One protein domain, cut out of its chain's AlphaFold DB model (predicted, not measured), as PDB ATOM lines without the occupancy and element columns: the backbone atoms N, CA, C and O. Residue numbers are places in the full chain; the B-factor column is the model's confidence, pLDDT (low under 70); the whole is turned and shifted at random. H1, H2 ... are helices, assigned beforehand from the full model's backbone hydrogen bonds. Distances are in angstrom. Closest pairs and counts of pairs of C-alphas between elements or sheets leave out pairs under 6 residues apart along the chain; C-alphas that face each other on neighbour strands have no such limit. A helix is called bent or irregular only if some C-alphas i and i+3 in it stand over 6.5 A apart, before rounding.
ATOM      1  N   ILE A  26     180.143 208.683 154.739       52.38
ATOM      2  CA  ILE A  26     180.174 207.215 154.816       52.38
ATOM      3  C   ILE A  26     178.755 206.623 154.801       52.38
ATOM      4  O   ILE A  26     178.507 205.605 154.157       52.38
ATOM      5  N   HIS A  27     177.801 207.272 155.471       55.28
ATOM      6  CA  HIS A  27     176.404 206.844 155.497       55.28
ATOM      7  C   HIS A  27     175.693 207.145 154.168       55.28
ATOM      8  O   HIS A  27     174.925 206.316 153.686       55.28
ATOM      9  N   GLN A  28     176.012 208.275 153.525       53.81
ATOM     10  CA  GLN A  28     175.533 208.579 152.170       53.81
ATOM     11  C   GLN A  28     176.074 207.579 151.141       53.81
ATOM     12  O   GLN A  28     175.312 207.079 150.316       53.81
ATOM     13  N   TRP A  29     177.356 207.213 151.232       60.97
ATOM     14  CA  TRP A  29     177.949 206.194 150.367       60.97
ATOM     15  C   TRP A  29     177.331 204.812 150.604       60.97
ATOM     16  O   TRP A  29     177.042 204.089 149.653       60.97
ATOM     17  N   TYR A  30     177.038 204.460 151.861       58.25
ATOM     18  CA  TYR A  30     176.355 203.210 152.187       58.25
ATOM     19  C   TYR A  30     174.939 203.157 151.590       58.25
ATOM     20  O   TYR A  30     174.606 202.167 150.938       58.25
ATOM     21  N   LEU A  31     174.145 204.227 151.729       57.53
ATOM     22  CA  LEU A  31     172.798 204.344 151.148       57.53
ATOM     23  C   LEU A  31     172.813 204.363 149.610       57.53
ATOM     24  O   LEU A  31     171.971 203.733 148.968       57.53
ATOM     25  N   TYR A  32     173.804 205.019 149.002       55.03
ATOM     26  CA  TYR A  32     174.009 204.982 147.556       55.03
ATOM     27  C   TYR A  32     174.386 203.569 147.089       55.03
ATOM     28  O   TYR A  32     173.800 203.051 146.142       55.03
ATOM     29  N   SER A  33     175.289 202.884 147.800       51.00
ATOM     30  CA  SER A  33     175.715 201.523 147.457       51.00
ATOM     31  C   SER A  33     174.586 200.494 147.592       51.00
ATOM     32  O   SER A  33     174.493 199.578 146.775       51.00
ATOM     33  N   THR A  34     173.702 200.636 148.586       53.69
ATOM     34  CA  THR A  34     172.548 199.746 148.773       53.69
ATOM     35  C   THR A  34     171.451 200.034 147.755       53.69
ATOM     36  O   THR A  34     170.890 199.082 147.217       53.69
ATOM     37  N   SER A  35     171.217 201.302 147.401       50.28
ATOM     38  CA  SER A  35     170.319 201.696 146.306       50.28
ATOM     39  C   SER A  35     170.811 201.181 144.948       50.28
ATOM     40  O   SER A  35     170.053 200.560 144.204       50.28
ATOM     41  N   VAL A  36     172.110 201.310 144.656       50.06
ATOM     42  CA  VAL A  36     172.729 200.774 143.433       50.06
ATOM     43  C   VAL A  36     172.678 199.244 143.413       50.06
ATOM     44  O   VAL A  36     172.304 198.665 142.395       50.06
ATOM     45  N   LYS A  37     172.958 198.562 144.533       51.69
ATOM     46  CA  LYS A  37     172.815 197.096 144.638       51.69
ATOM     47  C   LYS A  37     171.362 196.641 144.479       51.69
ATOM     48  O   LYS A  37     171.123 195.639 143.807       51.69
ATOM     49  N   ALA A  38     170.390 197.369 145.029       50.25
ATOM     50  CA  ALA A  38     168.966 197.084 144.857       50.25
ATOM     51  C   ALA A  38     168.505 197.325 143.407       50.25
ATOM     52  O   ALA A  38     167.799 196.490 142.841       50.25
ATOM     53  N   ALA A  39     168.976 198.399 142.769       41.94
ATOM     54  CA  ALA A  39     168.718 198.698 141.363       41.94
ATOM     55  C   ALA A  39     169.359 197.662 140.423       41.94
ATOM     56  O   ALA A  39     168.736 197.245 139.448       41.94
ATOM     57  N   LEU A  40     170.570 197.185 140.728       43.09
ATOM     58  CA  LEU A  40     171.237 196.107 139.987       43.09
ATOM     59  C   LEU A  40     170.518 194.764 140.168       43.09
ATOM     60  O   LEU A  40     170.304 194.049 139.188       43.09
ATOM     61  N   LYS A  41     170.059 194.450 141.386       49.84
ATOM     62  CA  LYS A  41     169.266 193.244 141.671       49.84
ATOM     63  C   LYS A  41     167.915 193.280 140.943       49.84
ATOM     64  O   LYS A  41     167.543 192.293 140.312       49.84
ATOM     65  N   SER A  42     167.251 194.438 140.911       54.84
ATOM     66  CA  SER A  42     166.026 194.676 140.133       54.84
ATOM     67  C   SER A  42     166.253 194.522 138.621       54.84
ATOM     68  O   SER A  42     165.528 193.784 137.955       54.84
ATOM     69  N   LYS A  43     167.330 195.103 138.072       47.94
ATOM     70  CA  LYS A  43     167.703 194.939 136.654       47.94
ATOM     71  C   LYS A  43     167.988 193.478 136.297       47.94
ATOM     72  O   LYS A  43     167.552 193.029 135.241       47.94
ATOM     73  N   SER A  44     168.658 192.721 137.167       51.47
ATOM     74  CA  SER A  44     168.906 191.288 136.946       51.47
ATOM     75  C   SER A  44     167.614 190.457 136.930       51.47
ATOM     76  O   SER A  44     167.449 189.607 136.057       51.47
ATOM     77  N   ALA A  45     166.647 190.772 137.801       53.00
ATOM     78  CA  ALA A  45     165.338 190.119 137.824       53.00
ATOM     79  C   ALA A  45     164.504 190.440 136.567       53.00
ATOM     80  O   ALA A  45     163.914 189.545 135.962       53.00
ATOM     81  N   ILE A  46     164.525 191.699 136.108       61.25
ATOM     82  CA  ILE A  46     163.870 192.129 134.860       61.25
ATOM     83  C   ILE A  46     164.489 191.425 133.636       61.25
ATOM     84  O   ILE A  46     163.773 191.045 132.708       61.25
ATOM     85  N   ARG A  47     165.811 191.211 133.628       59.97
ATOM     86  CA  ARG A  47     166.529 190.523 132.538       59.97
ATOM     87  C   ARG A  47     166.163 189.038 132.448       59.97
ATOM     88  O   ARG A  47     165.848 188.566 131.357       59.97
ATOM     89  N   VAL A  48     166.111 188.330 133.579       63.91
ATOM     90  CA  VAL A  48     165.667 186.920 133.635       63.91
ATOM     91  C   VAL A  48     164.210 186.780 133.173       63.91
ATOM     92  O   VAL A  48     163.879 185.839 132.446       63.91
ATOM     93  N   SER A  49     163.354 187.756 133.496       77.31
ATOM     94  CA  SER A  49     161.973 187.793 132.999       77.31
ATOM     95  C   SER A  49     161.907 187.863 131.469       77.31
ATOM     96  O   SER A  49     161.129 187.128 130.873       77.31
ATOM     97  N   ARG A  50     162.739 188.687 130.813       76.50
ATOM     98  CA  ARG A  50     162.695 188.863 129.346       76.50
ATOM     99  C   ARG A  50     163.105 187.614 128.570       76.50
ATOM    100  O   ARG A  50     162.448 187.276 127.590       76.50
ATOM    101  N   VAL A  51     164.156 186.916 129.001       79.81
ATOM    102  CA  VAL A  51     164.578 185.655 128.358       79.81
ATOM    103  C   VAL A  51     163.491 184.592 128.516       79.81
ATOM    104  O   VAL A  51     163.122 183.926 127.550       79.81
ATOM    105  N   THR A  52     162.911 184.501 129.714       83.81
ATOM    106  CA  THR A  52     161.785 183.601 129.989       83.81
ATOM    107  C   THR A  52     160.582 183.926 129.099       83.81
ATOM    108  O   THR A  52     159.934 183.016 128.585       83.81
ATOM    109  N   ASP A  53     160.306 185.208 128.856       85.00
ATOM    110  CA  ASP A  53     159.224 185.641 127.970       85.00
ATOM    111  C   ASP A  53     159.466 185.248 126.511       85.00
ATOM    112  O   ASP A  53     158.551 184.742 125.867       85.00
ATOM    113  N   ILE A  54     160.686 185.430 125.990       88.94
ATOM    114  CA  ILE A  54     161.034 185.034 124.615       88.94
ATOM    115  C   ILE A  54     160.849 183.523 124.438       88.94
ATOM    116  O   ILE A  54     160.234 183.094 123.463       88.94
ATOM    117  N   LEU A  55     161.297 182.717 125.406       89.88
ATOM    118  CA  LEU A  55     161.135 181.260 125.371       89.88
ATOM    119  C   LEU A  55     159.667 180.829 125.475       89.88
ATOM    120  O   LEU A  55     159.253 179.879 124.806       89.88
ATOM    121  N   ARG A  56     158.856 181.525 126.284       89.69
ATOM    122  CA  ARG A  56     157.406 181.287 126.363       89.69
ATOM    123  C   ARG A  56     156.715 181.621 125.046       89.69
ATOM    124  O   ARG A  56     155.897 180.829 124.592       89.69
ATOM    125  N   ILE A  57     157.072 182.746 124.423       92.50
ATOM    126  CA  ILE A  57     156.563 183.154 123.107       92.50
ATOM    127  C   ILE A  57     156.938 182.110 122.055       92.50
ATOM    128  O   ILE A  57     156.051 181.606 121.375       92.50
ATOM    129  N   GLN A  58     158.211 181.713 121.984       94.00
ATOM    130  CA  GLN A  58     158.670 180.666 121.071       94.00
ATOM    131  C   GLN A  58     157.874 179.367 121.254       94.00
ATOM    132  O   GLN A  58     157.339 178.824 120.294       94.00
ATOM    133  N   THR A  59     157.742 178.900 122.498       91.88
ATOM    134  CA  THR A  59     157.023 177.657 122.818       91.88
ATOM    135  C   THR A  59     155.539 177.743 122.461       91.88
ATOM    136  O   THR A  59     154.944 176.743 122.074       91.88
ATOM    137  N   ALA A  60     154.922 178.917 122.599       93.69
ATOM    138  CA  ALA A  60     153.529 179.117 122.227       93.69
ATOM    139  C   ALA A  60     153.347 179.098 120.701       93.69
ATOM    140  O   ALA A  60     152.468 178.393 120.214       93.69
ATOM    141  N   PHE A  61     154.215 179.782 119.948       94.06
ATOM    142  CA  PHE A  61     154.192 179.742 118.481       94.06
ATOM    143  C   PHE A  61     154.451 178.331 117.938       94.06
ATOM    144  O   PHE A  61     153.730 177.901 117.050       94.06
ATOM    145  N   GLU A  62     155.395 177.577 118.506       91.88
ATOM    146  CA  GLU A  62     155.655 176.177 118.116       91.88
ATOM    147  C   GLU A  62     154.475 175.230 118.381       91.88
ATOM    148  O   GLU A  62     154.378 174.187 117.744       91.88
ATOM    149  N   LYS A  63     153.598 175.551 119.342       92.94
ATOM    150  CA  LYS A  63     152.398 174.750 119.629       92.94
ATOM    151  C   LYS A  63     151.241 175.049 118.685       92.94
ATOM    152  O   LYS A  63     150.396 174.184 118.493       92.94
ATOM    153  N   VAL A  64     151.170 176.284 118.196       93.75
ATOM    154  CA  VAL A  64     150.053 176.774 117.385       93.75
ATOM    155  C   VAL A  64     150.340 176.628 115.895       93.75
ATOM    156  O   VAL A  64     149.442 176.265 115.148       93.75
ATOM    157  N   LEU A  65     151.574 176.888 115.465       93.94
ATOM    158  CA  LEU A  65     151.970 176.762 114.067       93.94
ATOM    159  C   LEU A  65     152.349 175.319 113.761       93.94
ATOM    160  O   LEU A  65     153.324 174.796 114.312       93.94
ATOM    161  N   LEU A  66     151.619 174.694 112.841       91.56
ATOM    162  CA  LEU A  66     152.044 173.419 112.286       91.56
ATOM    163  C   LEU A  66     153.240 173.654 111.364       91.56
ATOM    164  O   LEU A  66     153.301 174.629 110.614       91.56
ATOM    165  N   LYS A  67     154.208 172.735 111.403       89.31
ATOM    166  CA  LYS A  67     155.397 172.824 110.547       89.31
ATOM    167  C   LYS A  67     155.021 172.885 109.060       89.31
ATOM    168  O   LYS A  67     155.614 173.648 108.313       89.31
ATOM    169  N   GLU A  68     153.988 172.144 108.670       89.38
ATOM    170  CA  GLU A  68     153.461 172.088 107.302       89.38
ATOM    171  C   GLU A  68     152.917 173.442 106.817       89.38
ATOM    172  O   GLU A  68     153.158 173.828 105.677       89.38
ATOM    173  N   GLU A  69     152.245 174.205 107.687       93.38
ATOM    174  CA  GLU A  69     151.745 175.550 107.363       93.38
ATOM    175  C   GLU A  69     152.894 176.543 107.175       93.38
ATOM    176  O   GLU A  69     152.856 177.408 106.297       93.38
ATOM    177  N   LEU A  70     153.942 176.398 107.991       92.25
ATOM    178  CA  LEU A  70     155.131 177.237 107.919       92.25
ATOM    179  C   LEU A  70     155.948 176.961 106.652       92.25
ATOM    180  O   LEU A  70     156.371 177.902 105.978       92.25
ATOM    181  N   ASP A  71     156.132 175.682 106.321       90.31
ATOM    182  CA  ASP A  71     156.840 175.225 105.123       90.31
ATOM    183  C   ASP A  71     156.051 175.567 103.840       90.31
ATOM    184  O   ASP A  71     156.651 175.822 102.795       90.31
ATOM    185  N   GLY A  72     154.718 175.656 103.925       92.88
ATOM    186  CA  GLY A  72     153.845 176.096 102.831       92.88
ATOM    187  C   GLY A  72     153.909 177.596 102.513       92.88
ATOM    188  O   GLY A  72     153.439 178.018 101.455       92.88
ATOM    189  N   CYS A  73     154.502 178.421 103.384       93.62
ATOM    190  CA  CYS A  73     154.627 179.859 103.151       93.62
ATOM    191  C   CYS A  73     155.842 180.194 102.272       93.62
ATOM    192  O   CYS A  73     156.993 180.219 102.730       93.62
ATOM    193  N   THR A  74     155.562 180.532 101.013       91.94
ATOM    194  CA  THR A  74     156.562 180.865  99.985       91.94
ATOM    195  C   THR A  74     157.047 182.316 100.033       91.94
ATOM    196  O   THR A  74     158.168 182.591  99.606       91.94
ATOM    197  N   SER A  75     156.248 183.241 100.578       93.62
ATOM    198  CA  SER A  75     156.598 184.664 100.696       93.62
ATOM    199  C   SER A  75     156.657 185.147 102.148       93.62
ATOM    200  O   SER A  75     156.052 184.567 103.053       93.62
ATOM    201  N   ASP A  76     157.385 186.243 102.384       87.62
ATOM    202  CA  ASP A  76     157.452 186.885 103.704       87.62
ATOM    203  C   ASP A  76     156.094 187.467 104.139       87.62
ATOM    204  O   ASP A  76     155.755 187.427 105.319       87.62
ATOM    205  N   ASP A  77     155.279 187.946 103.192       89.12
ATOM    206  CA  ASP A  77     153.916 188.412 103.477       89.12
ATOM    207  C   ASP A  77     153.020 187.261 103.960       89.12
ATOM    208  O   ASP A  77     152.376 187.394 104.996       89.12
ATOM    209  N   GLN A  78     153.074 186.087 103.313       93.94
ATOM    210  CA  GLN A  78     152.333 184.893 103.754       93.94
ATOM    211  C   GLN A  78     152.731 184.464 105.171       93.94
ATOM    212  O   GLN A  78     151.880 184.120 105.987       93.94
ATOM    213  N   ARG A  79     154.027 184.539 105.496       92.50
ATOM    214  CA  ARG A  79     154.536 184.253 106.847       92.50
ATOM    215  C   ARG A  79     154.033 185.259 107.878       92.50
ATOM    216  O   ARG A  79     153.707 184.873 109.002       92.50
ATOM    217  N   ARG A  80     153.965 186.543 107.515       90.50
ATOM    218  CA  ARG A  80     153.418 187.605 108.371       90.50
ATOM    219  C   ARG A  80     151.925 187.421 108.609       90.50
ATOM    220  O   ARG A  80     151.498 187.507 109.760       90.50
ATOM    221  N   ASP A  81     151.168 187.106 107.566       94.44
ATOM    222  CA  ASP A  81     149.730 186.861 107.656       94.44
ATOM    223  C   ASP A  81     149.426 185.605 108.475       94.44
ATOM    224  O   ASP A  81     148.559 185.649 109.347       94.44
ATOM    225  N   LEU A  82     150.204 184.529 108.299       95.31
ATOM    226  CA  LEU A  82     150.105 183.321 109.120       95.31
ATOM    227  C   LEU A  82     150.366 183.642 110.601       95.31
ATOM    228  O   LEU A  82     149.542 183.340 111.465       95.31
ATOM    229  N   LEU A  83     151.469 184.336 110.910       94.75
ATOM    230  CA  LEU A  83     151.778 184.769 112.277       94.75
ATOM    231  C   LEU A  83     150.685 185.676 112.859       94.75
ATOM    232  O   LEU A  83     150.357 185.558 114.040       94.75
ATOM    233  N   TRP A  84     150.114 186.581 112.066       94.88
ATOM    234  CA  TRP A  84     149.055 187.476 112.528       94.88
ATOM    235  C   TRP A  84     147.726 186.740 112.737       94.88
ATOM    236  O   TRP A  84     147.033 186.999 113.724       94.88
ATOM    237  N   GLY A  85     147.406 185.772 111.876       95.31
ATOM    238  CA  GLY A  85     146.216 184.922 111.961       95.31
ATOM    239  C   GLY A  85     146.164 184.087 113.243       95.31
ATOM    240  O   GLY A  85     145.095 183.899 113.821       95.31
ATOM    241  N   THR A  86     147.321 183.696 113.787       95.75
ATOM    242  CA  THR A  86     147.402 182.970 115.073       95.75
ATOM    243  C   THR A  86     147.062 183.811 116.312       95.75
ATOM    244  O   THR A  86     147.020 183.285 117.430       95.75
ATOM    245  N   ARG A  87     146.759 185.110 116.153       96.62
ATOM    246  CA  ARG A  87     146.446 186.031 117.258       96.62
ATOM    247  C   ARG A  87     145.368 185.516 118.198       96.62
ATOM    248  O   ARG A  87     145.538 185.625 119.409       96.62
ATOM    249  N   GLN A  88     144.265 184.986 117.670       94.44
ATOM    250  CA  GLN A  88     143.146 184.539 118.509       94.44
ATOM    251  C   GLN A  88     143.543 183.375 119.429       94.44
ATOM    252  O   GLN A  88     143.056 183.291 120.552       94.44
ATOM    253  N   GLN A  89     144.477 182.531 118.986       95.69
ATOM    254  CA  GLN A  89     144.951 181.374 119.745       95.69
ATOM    255  C   GLN A  89     146.048 181.754 120.750       95.69
ATOM    256  O   GLN A  89     146.099 181.226 121.858       95.69
ATOM    257  N   LEU A  90     146.922 182.696 120.381       94.50
ATOM    258  CA  LEU A  90     148.084 183.066 121.190       94.50
ATOM    259  C   LEU A  90     147.813 184.201 122.184       94.50
ATOM    260  O   LEU A  90     148.422 184.216 123.252       94.50
ATOM    261  N   ALA A  91     146.915 185.144 121.884       93.06
ATOM    262  CA  ALA A  91     146.636 186.275 122.774       93.06
ATOM    263  C   ALA A  91     146.180 185.858 124.193       93.06
ATOM    264  O   ALA A  91     146.687 186.443 125.154       93.06
ATOM    265  N   PRO A  92     145.326 184.826 124.376       95.50
ATOM    266  CA  PRO A  92     144.938 184.356 125.709       95.50
ATOM    267  C   PRO A  92     146.099 183.792 126.544       95.50
ATOM    268  O   PRO A  92     146.031 183.810 127.769       95.50
ATOM    269  N   LEU A  93     147.181 183.318 125.909       92.69
ATOM    270  CA  LEU A  93     148.353 182.761 126.601       92.69
ATOM    271  C   LEU A  93     149.264 183.841 127.212       92.69
ATOM    272  O   LEU A  93     150.139 183.524 128.021       92.69
ATOM    273  N   PHE A  94     149.064 185.112 126.846       92.44
ATOM    274  CA  PHE A  94     149.868 186.244 127.312       92.44
ATOM    275  C   PHE A  94     148.988 187.384 127.859       92.44
ATOM    276  O   PHE A  94     149.055 188.508 127.345       92.44
ATOM    277  N   PRO A  95     148.179 187.140 128.912       90.06
ATOM    278  CA  PRO A  95     147.289 188.156 129.463       90.06
ATOM    279  C   PRO A  95     148.085 189.380 129.937       90.06
ATOM    280  O   PRO A  95     149.146 189.264 130.553       90.06
ATOM    281  N   GLY A  96     147.585 190.572 129.604       89.25
ATOM    282  CA  GLY A  96     148.223 191.847 129.944       89.25
ATOM    283  C   GLY A  96     149.402 192.253 129.051       89.25
ATOM    284  O   GLY A  96     149.957 193.335 129.247       89.25
ATOM    285  N   ARG A  97     149.791 191.450 128.047       90.12
ATOM    286  CA  ARG A  97     150.789 191.862 127.048       90.12
ATOM    287  C   ARG A  97     150.127 192.351 125.774       90.12
ATOM    288  O   ARG A  97     149.199 191.740 125.256       90.12
ATOM    289  N   ARG A  98     150.659 193.443 125.226       90.94
ATOM    290  CA  ARG A  98     150.215 193.930 123.923       90.94
ATOM    291  C   ARG A  98     150.661 192.970 122.817       90.94
ATOM    292  O   ARG A  98     151.834 192.592 122.749       90.94
ATOM    293  N   TRP A  99     149.727 192.621 121.937       93.69
ATOM    294  CA  TRP A  99     149.947 191.666 120.851       93.69
ATOM    295  C   TRP A  99     151.081 192.079 119.903       93.69
ATOM    296  O   TRP A  99     151.864 191.228 119.500       93.69
ATOM    297  N   ASP A 100     151.254 193.376 119.621       90.50
ATOM    298  CA  ASP A 100     152.324 193.880 118.747       90.50
ATOM    299  C   ASP A 100     153.729 193.489 119.231       90.50
ATOM    300  O   ASP A 100     154.619 193.214 118.424       90.50
ATOM    301  N   LYS A 101     153.930 193.392 120.551       92.50
ATOM    302  CA  LYS A 101     155.207 192.958 121.133       92.50
ATOM    303  C   LYS A 101     155.408 191.451 121.015       92.50
ATOM    304  O   LYS A 101     156.516 191.023 120.699       92.50
ATOM    305  N   VAL A 102     154.355 190.663 121.242       94.00
ATOM    306  CA  VAL A 102     154.384 189.197 121.094       94.00
ATOM    307  C   VAL A 102     154.634 188.822 119.633       94.00
ATOM    308  O   VAL A 102     155.557 188.061 119.344       94.00
ATOM    309  N   TYR A 103     153.899 189.450 118.714       95.50
ATOM    310  CA  TYR A 103     154.069 189.316 117.272       95.50
ATOM    311  C   TYR A 103     155.474 189.726 116.816       95.50
ATOM    312  O   TYR A 103     156.122 188.978 116.095       95.50
ATOM    313  N   GLY A 104     156.002 190.863 117.284       92.56
ATOM    314  CA  GLY A 104     157.351 191.308 116.917       92.56
ATOM    315  C   GLY A 104     158.465 190.349 117.359       92.56
ATOM    316  O   GLY A 104     159.469 190.205 116.663       92.56
ATOM    317  N   VAL A 105     158.302 189.669 118.500       93.38
ATOM    318  CA  VAL A 105     159.226 188.606 118.934       93.38
ATOM    319  C   VAL A 105     159.045 187.350 118.079       93.38
ATOM    320  O   VAL A 105     160.039 186.835 117.576       93.38
ATOM    321  N   GLY A 106     157.805 186.903 117.855       94.56
ATOM    322  CA  GLY A 106     157.496 185.754 116.995       94.56
ATOM    323  C   GLY A 106     158.032 185.915 115.570       94.56
ATOM    324  O   GLY A 106     158.699 185.021 115.063       94.56
ATOM    325  N   ARG A 107     157.857 187.097 114.970       93.81
ATOM    326  CA  ARG A 107     158.389 187.449 113.648       93.81
ATOM    327  C   ARG A 107     159.908 187.321 113.583       93.81
ATOM    328  O   ARG A 107     160.419 186.675 112.680       93.81
ATOM    329  N   ARG A 108     160.637 187.875 114.558       92.44
ATOM    330  CA  ARG A 108     162.106 187.749 114.601       92.44
ATOM    331  C   ARG A 108     162.561 186.305 114.792       92.44
ATOM    332  O   ARG A 108     163.557 185.902 114.203       92.44
ATOM    333  N   LEU A 109     161.844 185.528 115.605       91.69
ATOM    334  CA  LEU A 109     162.116 184.100 115.759       91.69
ATOM    335  C   LEU A 109     161.882 183.351 114.439       91.69
ATOM    336  O   LEU A 109     162.691 182.494 114.091       91.69
ATOM    337  N   LEU A 110     160.841 183.715 113.682       89.31
ATOM    338  CA  LEU A 110     160.548 183.140 112.371       89.31
ATOM    339  C   LEU A 110     161.601 183.498 111.316       89.31
ATOM    340  O   LEU A 110     162.150 182.607 110.677       89.31
ATOM    341  N   GLU A 111     161.922 184.786 111.164       87.50
ATOM    342  CA  GLU A 111     162.913 185.300 110.202       87.50
ATOM    343  C   GLU A 111     164.296 184.664 110.388       87.50
ATOM    344  O   GLU A 111     165.092 184.586 109.454       87.50
ATOM    345  N   LYS A 112     164.597 184.215 111.609       84.38
ATOM    346  CA  LYS A 112     165.860 183.564 111.957       84.38
ATOM    347  C   LYS A 112     165.773 182.034 112.020       84.38
ATOM    348  O   LYS A 112     166.763 181.406 112.384       84.38
ATOM    349  N   GLY A 113     164.630 181.440 111.670       85.50
ATOM    350  CA  GLY A 113     164.450 179.986 111.589       85.50
ATOM    351  C   GLY A 113     164.355 179.264 112.938       85.50
ATOM    352  O   GLY A 113     164.624 178.069 113.009       85.50
ATOM    353  N   TYR A 114     163.995 179.960 114.022       84.06
ATOM    354  CA  TYR A 114     163.803 179.339 115.343       84.06
ATOM    355  C   TYR A 114     162.399 178.766 115.555       84.06
ATOM    356  O   TYR A 114     162.190 178.003 116.493       84.06
ATOM    357  N   LEU A 115     161.440 179.130 114.703       85.06
ATOM    358  CA  LEU A 115     160.126 178.494 114.635       85.06
ATOM    359  C   LEU A 115     160.176 177.457 113.504       85.06
ATOM    360  O   LEU A 115     160.597 177.804 112.406       85.06
ATOM    361  N   GLY A 116     159.798 176.199 113.767       66.94
ATOM    362  CA  GLY A 116     159.775 175.141 112.736       66.94
ATOM    363  C   GLY A 116     160.667 173.914 112.974       66.94
ATOM    364  O   GLY A 116     160.755 173.041 112.111       66.94
ATOM    365  N   GLY A 117     161.279 173.781 114.157       59.03
ATOM    366  CA  GLY A 117     161.877 172.518 114.599       59.03
ATOM    367  C   GLY A 117     163.392 172.423 114.434       59.03
ATOM    368  O   GLY A 117     163.895 171.626 113.645       59.03
ATOM    369  N   LEU A 118     164.126 173.119 115.304       45.41
ATOM    370  CA  LEU A 118     165.401 172.585 115.774       45.41
ATOM    371  C   LEU A 118     165.091 171.410 116.708       45.41
ATOM    372  O   LEU A 118     164.711 171.584 117.869       45.41
ATOM    373  N   SER A 119     165.233 170.194 116.181       57.69
ATOM    374  CA  SER A 119     165.387 168.995 116.996       57.69
ATOM    375  C   SER A 119     166.673 169.132 117.800       57.69
ATOM    376  O   SER A 119     167.728 168.688 117.369       57.69
ATOM    377  N   GLU A 120     166.584 169.699 118.995       49.91
ATOM    378  CA  GLU A 120     167.446 169.247 120.071       49.91
ATOM    379  C   GLU A 120     166.798 169.530 121.422       49.91
ATOM    380  O   GLU A 120     166.940 170.581 122.052       49.91
ATOM    381  N   LYS A 121     166.120 168.495 121.919       51.91
ATOM    382  CA  LYS A 121     165.835 168.313 123.343       51.91
ATOM    383  C   LYS A 121     167.095 168.613 124.185       51.91
ATOM    384  O   LYS A 121     166.964 169.183 125.257       51.91
ATOM    385  N   ALA A 122     168.299 168.360 123.652       47.16
ATOM    386  CA  ALA A 122     169.589 168.688 124.262       47.16
ATOM    387  C   ALA A 122     169.908 170.197 124.343       47.16
ATOM    388  O   ALA A 122     170.401 170.638 125.380       47.16
ATOM    389  N   ALA A 123     169.580 171.004 123.327       51.12
ATOM    390  CA  ALA A 123     169.741 172.460 123.366       51.12
ATOM    391  C   ALA A 123     168.775 173.084 124.379       51.12
ATOM    392  O   ALA A 123     169.183 173.925 125.170       51.12
ATOM    393  N   ARG A 124     167.525 172.597 124.442       50.16
ATOM    394  CA  ARG A 124     166.531 172.994 125.458       50.16
ATOM    395  C   ARG A 124     166.935 172.589 126.880       50.16
ATOM    396  O   ARG A 124     166.803 173.403 127.789       50.16
ATOM    397  N   THR A 125     167.446 171.373 127.089       52.38
ATOM    398  CA  THR A 125     167.911 170.922 128.413       52.38
ATOM    399  C   THR A 125     169.178 171.665 128.849       52.38
ATOM    400  O   THR A 125     169.241 172.067 130.004       52.38
ATOM    401  N   LYS A 126     170.121 171.955 127.937       46.44
ATOM    402  CA  LYS A 126     171.295 172.807 128.215       46.44
ATOM    403  C   LYS A 126     170.930 174.278 128.448       46.44
ATOM    404  O   LYS A 126     171.544 174.906 129.297       46.44
ATOM    405  N   LEU A 127     169.930 174.838 127.760       45.47
ATOM    406  CA  LEU A 127     169.496 176.227 127.987       45.47
ATOM    407  C   LEU A 127     168.814 176.410 129.351       45.47
ATOM    408  O   LEU A 127     168.926 177.469 129.961       45.47
ATOM    409  N   LEU A 128     168.082 175.389 129.806       47.72
ATOM    410  CA  LEU A 128     167.343 175.404 131.071       47.72
ATOM    411  C   LEU A 128     168.201 174.982 132.276       47.72
ATOM    412  O   LEU A 128     167.864 175.346 133.400       47.72
ATOM    413  N   SER A 129     169.295 174.237 132.069       43.94
ATOM    414  CA  SER A 129     170.190 173.776 133.143       43.94
ATOM    415  C   SER A 129     171.351 174.727 133.451       43.94
ATOM    416  O   SER A 129     172.146 174.440 134.344       43.94
ATOM    417  N   VAL A 130     171.504 175.819 132.702       44.81
ATOM    418  CA  VAL A 130     172.703 176.660 132.740       44.81
ATOM    419  C   VAL A 130     172.372 178.049 133.293       44.81
ATOM    420  O   VAL A 130     171.442 178.716 132.848       44.81
ATOM    421  N   SER A 131     173.153 178.475 134.294       47.53
ATOM    422  CA  SER A 131     173.134 179.833 134.855       47.53
ATOM    423  C   SER A 131     173.215 180.889 133.738       47.53
ATOM    424  O   SER A 131     173.971 180.684 132.789       47.53
ATOM    425  N   PRO A 132     172.534 182.047 133.848       47.41
ATOM    426  CA  PRO A 132     172.531 183.087 132.814       47.41
ATOM    427  C   PRO A 132     173.920 183.560 132.344       47.41
ATOM    428  O   PRO A 132     174.048 184.054 131.230       47.41
ATOM    429  N   THR A 133     174.963 183.385 133.161       48.34
ATOM    430  CA  THR A 133     176.366 183.655 132.801       48.34
ATOM    431  C   THR A 133     176.958 182.668 131.790       48.34
ATOM    432  O   THR A 133     177.734 183.077 130.937       48.34
ATOM    433  N   ALA A 134     176.564 181.397 131.806       47.31
ATOM    434  CA  ALA A 134     177.139 180.379 130.921       47.31
ATOM    435  C   ALA A 134     176.433 180.286 129.546       47.31
ATOM    436  O   ALA A 134     176.931 179.646 128.625       47.31
ATOM    437  N   LEU A 135     175.330 181.019 129.354       47.84
ATOM    438  CA  LEU A 135     174.677 181.230 128.051       47.84
ATOM    439  C   LEU A 135     175.534 182.057 127.068       47.84
ATOM    440  O   LEU A 135     175.384 181.908 125.855       47.84
ATOM    441  N   ALA A 136     176.442 182.899 127.573       51.19
ATOM    442  CA  ALA A 136     177.395 183.648 126.749       51.19
ATOM    443  C   ALA A 136     178.526 182.749 126.198       51.19
ATOM    444  O   ALA A 136     179.002 182.955 125.074       51.19
ATOM    445  N   GLU A 137     178.894 181.709 126.952       46.12
ATOM    446  CA  GLU A 137     180.034 180.819 126.688       46.12
ATOM    447  C   GLU A 137     179.687 179.599 125.817       46.12
ATOM    448  O   GLU A 137     180.585 178.935 125.311       46.12
ATOM    449  N   LEU A 138     178.403 179.311 125.567       44.50
ATOM    450  CA  LEU A 138     178.007 178.196 124.701       44.50
ATOM    451  C   LEU A 138     178.420 178.432 123.232       44.50
ATOM    452  O   LEU A 138     177.993 179.399 122.581       44.50
ATOM    453  N   GLU A 139     179.231 177.522 122.689       41.41
ATOM    454  CA  GLU A 139     179.470 177.387 121.248       41.41
ATOM    455  C   GLU A 139     178.164 176.976 120.545       41.41
ATOM    456  O   GLU A 139     177.464 176.065 120.984       41.41
ATOM    457  N   GLY A 140     177.800 177.697 119.477       51.56
ATOM    458  CA  GLY A 140     176.574 177.466 118.696       51.56
ATOM    459  C   GLY A 140     175.427 178.461 118.932       51.56
ATOM    460  O   GLY A 140     174.491 178.494 118.136       51.56
ATOM    461  N   VAL A 141     175.491 179.327 119.954       52.19
ATOM    462  CA  VAL A 141     174.502 180.411 120.131       52.19
ATOM    463  C   VAL A 141     174.774 181.533 119.112       52.19
ATOM    464  O   VAL A 141     175.880 182.083 119.107       52.19
ATOM    465  N   PRO A 142     173.810 181.915 118.252       52.53
ATOM    466  CA  PRO A 142     174.076 182.875 117.179       52.53
ATOM    467  C   PRO A 142     174.454 184.273 117.678       52.53
ATOM    468  O   PRO A 142     173.899 184.775 118.656       52.53
ATOM    469  N   LYS A 143     175.384 184.926 116.963       55.53
ATOM    470  CA  LYS A 143     176.021 186.198 117.358       55.53
ATOM    471  C   LYS A 143     175.033 187.323 117.688       55.53
ATOM    472  O   LYS A 143     175.346 188.152 118.528       55.53
ATOM    473  N   TRP A 144     173.849 187.359 117.072       65.19
ATOM    474  CA  TRP A 144     172.827 188.374 117.361       65.19
ATOM    475  C   TRP A 144     172.121 188.121 118.698       65.19
ATOM    476  O   TRP A 144     171.870 189.071 119.421       65.19
ATOM    477  N   LEU A 145     171.859 186.857 119.053       60.06
ATOM    478  CA  LEU A 145     171.293 186.497 120.349       60.06
ATOM    479  C   LEU A 145     172.349 186.702 121.435       60.06
ATOM    480  O   LEU A 145     172.022 187.241 122.482       60.06
ATOM    481  N   LYS A 146     173.624 186.391 121.147       61.28
ATOM    482  CA  LYS A 146     174.749 186.798 122.001       61.28
ATOM    483  C   LYS A 146     174.844 188.315 122.123       61.28
ATOM    484  O   LYS A 146     175.001 188.780 123.229       61.28
ATOM    485  N   ARG A 147     174.690 189.092 121.047       59.34
ATOM    486  CA  ARG A 147     174.727 190.566 121.075       59.34
ATOM    487  C   ARG A 147     173.540 191.151 121.838       59.34
ATOM    488  O   ARG A 147     173.754 192.049 122.632       59.34
ATOM    489  N   GLU A 148     172.331 190.627 121.662       52.25
ATOM    490  CA  GLU A 148     171.139 191.038 122.413       52.25
ATOM    491  C   GLU A 148     171.303 190.681 123.901       52.25
ATOM    492  O   GLU A 148     171.020 191.496 124.772       52.25
ATOM    493  N   ILE A 149     171.838 189.492 124.207       54.50
ATOM    494  CA  ILE A 149     172.202 189.060 125.563       54.50
ATOM    495  C   ILE A 149     173.313 189.965 126.133       54.50
ATOM    496  O   ILE A 149     173.116 190.556 127.184       54.50
ATOM    497  N   SER A 150     174.428 190.186 125.444       57.03
ATOM    498  CA  SER A 150     175.545 191.043 125.871       57.03
ATOM    499  C   SER A 150     175.133 192.509 126.041       57.03
ATOM    500  O   SER A 150     175.488 193.116 127.050       57.03
ATOM    501  N   GLN A 151     174.305 193.057 125.144       52.06
ATOM    502  CA  GLN A 151     173.673 194.376 125.299       52.06
ATOM    503  C   GLN A 151     172.727 194.404 126.508       52.06
ATOM    504  O   GLN A 151     172.636 195.415 127.204       52.06
ATOM    505  N   MET A 152     172.060 193.288 126.819       43.16
ATOM    506  CA  MET A 152     171.288 193.141 128.051       43.16
ATOM    507  C   MET A 152     172.171 193.018 129.301       43.16
ATOM    508  O   MET A 152     171.705 193.437 130.357       43.16
ATOM    509  N   TYR A 153     173.404 192.494 129.231       47.44
ATOM    510  CA  TYR A 153     174.293 192.295 130.390       47.44
ATOM    511  C   TYR A 153     175.277 193.446 130.658       47.44
ATOM    512  O   TYR A 153     175.613 193.647 131.825       47.44
ATOM    513  N   GLY A 154     175.594 194.282 129.665       40.88
ATOM    514  CA  GLY A 154     176.432 195.479 129.819       40.88
ATOM    515  C   GLY A 154     177.929 195.260 129.576       40.88
ATOM    516  O   GLY A 154     178.725 196.065 130.048       40.88
TER     517      GLY A 154
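AT A GLANCE: This is residues 26 to 154 of the 665 residues of an uncharacterized protein of Dactylellina haptotyla (strain CBS 200.50) (UniProt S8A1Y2). One long helix, H1, makes the longest axis; its first residues, 26 to 42, stick out free, and round its other end the short helices H2 to H5 form a small head in which H5 crosses H1. After the head the residues fold back beside H1 as a loose arm with two short helices, H6, which touches no helix, and H7, which is near H1. The printed part has 129 residues with seven named helices, H1 to H7 in that order, and no named strand; its class is all helix. It is loose, with a radius of gyration of the C-alphas of 18.2 A, and elongated, spanning 66 by 34 by 22 A.

IN THESE COORDINATES: Find C-alpha 26 at (180.174, 207.215, 154.816); from there H1 runs 56.9 A to C-alpha 64 at (150.053, 176.774, 117.385). Next come H2, residues 67 to 71, 6.1 A; H3, residues 76 to 85, 14.1 A; and H4, residues 87 to 93, 10.1 A. H4 is only just irregular: C-alphas 89 and 92 are 6.7 A apart. H5 takes residues 99 to 111, 17.9 A, and H6 residues 121 to 128, 10.6 A. H7, residues 143 to 153, runs 14.5 A and ends at C-alpha 153, (174.293, 192.295, 130.390).

HOW THE PARTS SIT: Start at residues 54 to 61 of H1, the part that touches H5. The closest C-alphas there, of Gln 58 and Gly 106, are 6.6 A apart, and the two helices run the same way at a steep tilt of 69 degrees, only just short of about perpendicular. Residues 60 to 64 of H1 touch H4, closest at the C-alphas of Ala 60 and Leu 90, 6.8 A, opposite ways at a steep tilt of 46 degrees. Look next at residues 103 to 107 of H5, which touch H3: the closest C-alphas, of Leu 83 and Tyr 103, are 7.1 A apart, at a steep tilt of 39 degrees, opposite ways. The packing is mostly crossed, with 0 of these 3 touching pairs at a shallow tilt. H2 is close to H3 but not clearly touching, with the C-alphas of Leu 70 and Arg 79 closest at 7.1 A. H7 is close to H1 but not clearly touching: the closest C-alphas, of Arg 47 and Met 152, are 7.0 A apart, at a shallow tilt of 32 degrees, only just short of steep, opposite ways. H6 is apart from H1, H5 and H7. In H1, H2, H3, H5, H6 and H7 every O i to N i+4 pair is within hydrogen-bond range; in H4 1 of 3 is, beside 2 of 4 O i to N i+3 pairs.

THE WHOLE: The C-alphas farthest apart, of Ile 26 and Gly 72, are 66.1 A apart. The printed part has no cut. The link from H6 to H7, residues 129 to 142, is long. Read the B-factor column for the model's confidence: mean pLDDT of the printed part is 72.3, and residues 26 to 48 and 116 to 154 are under 70.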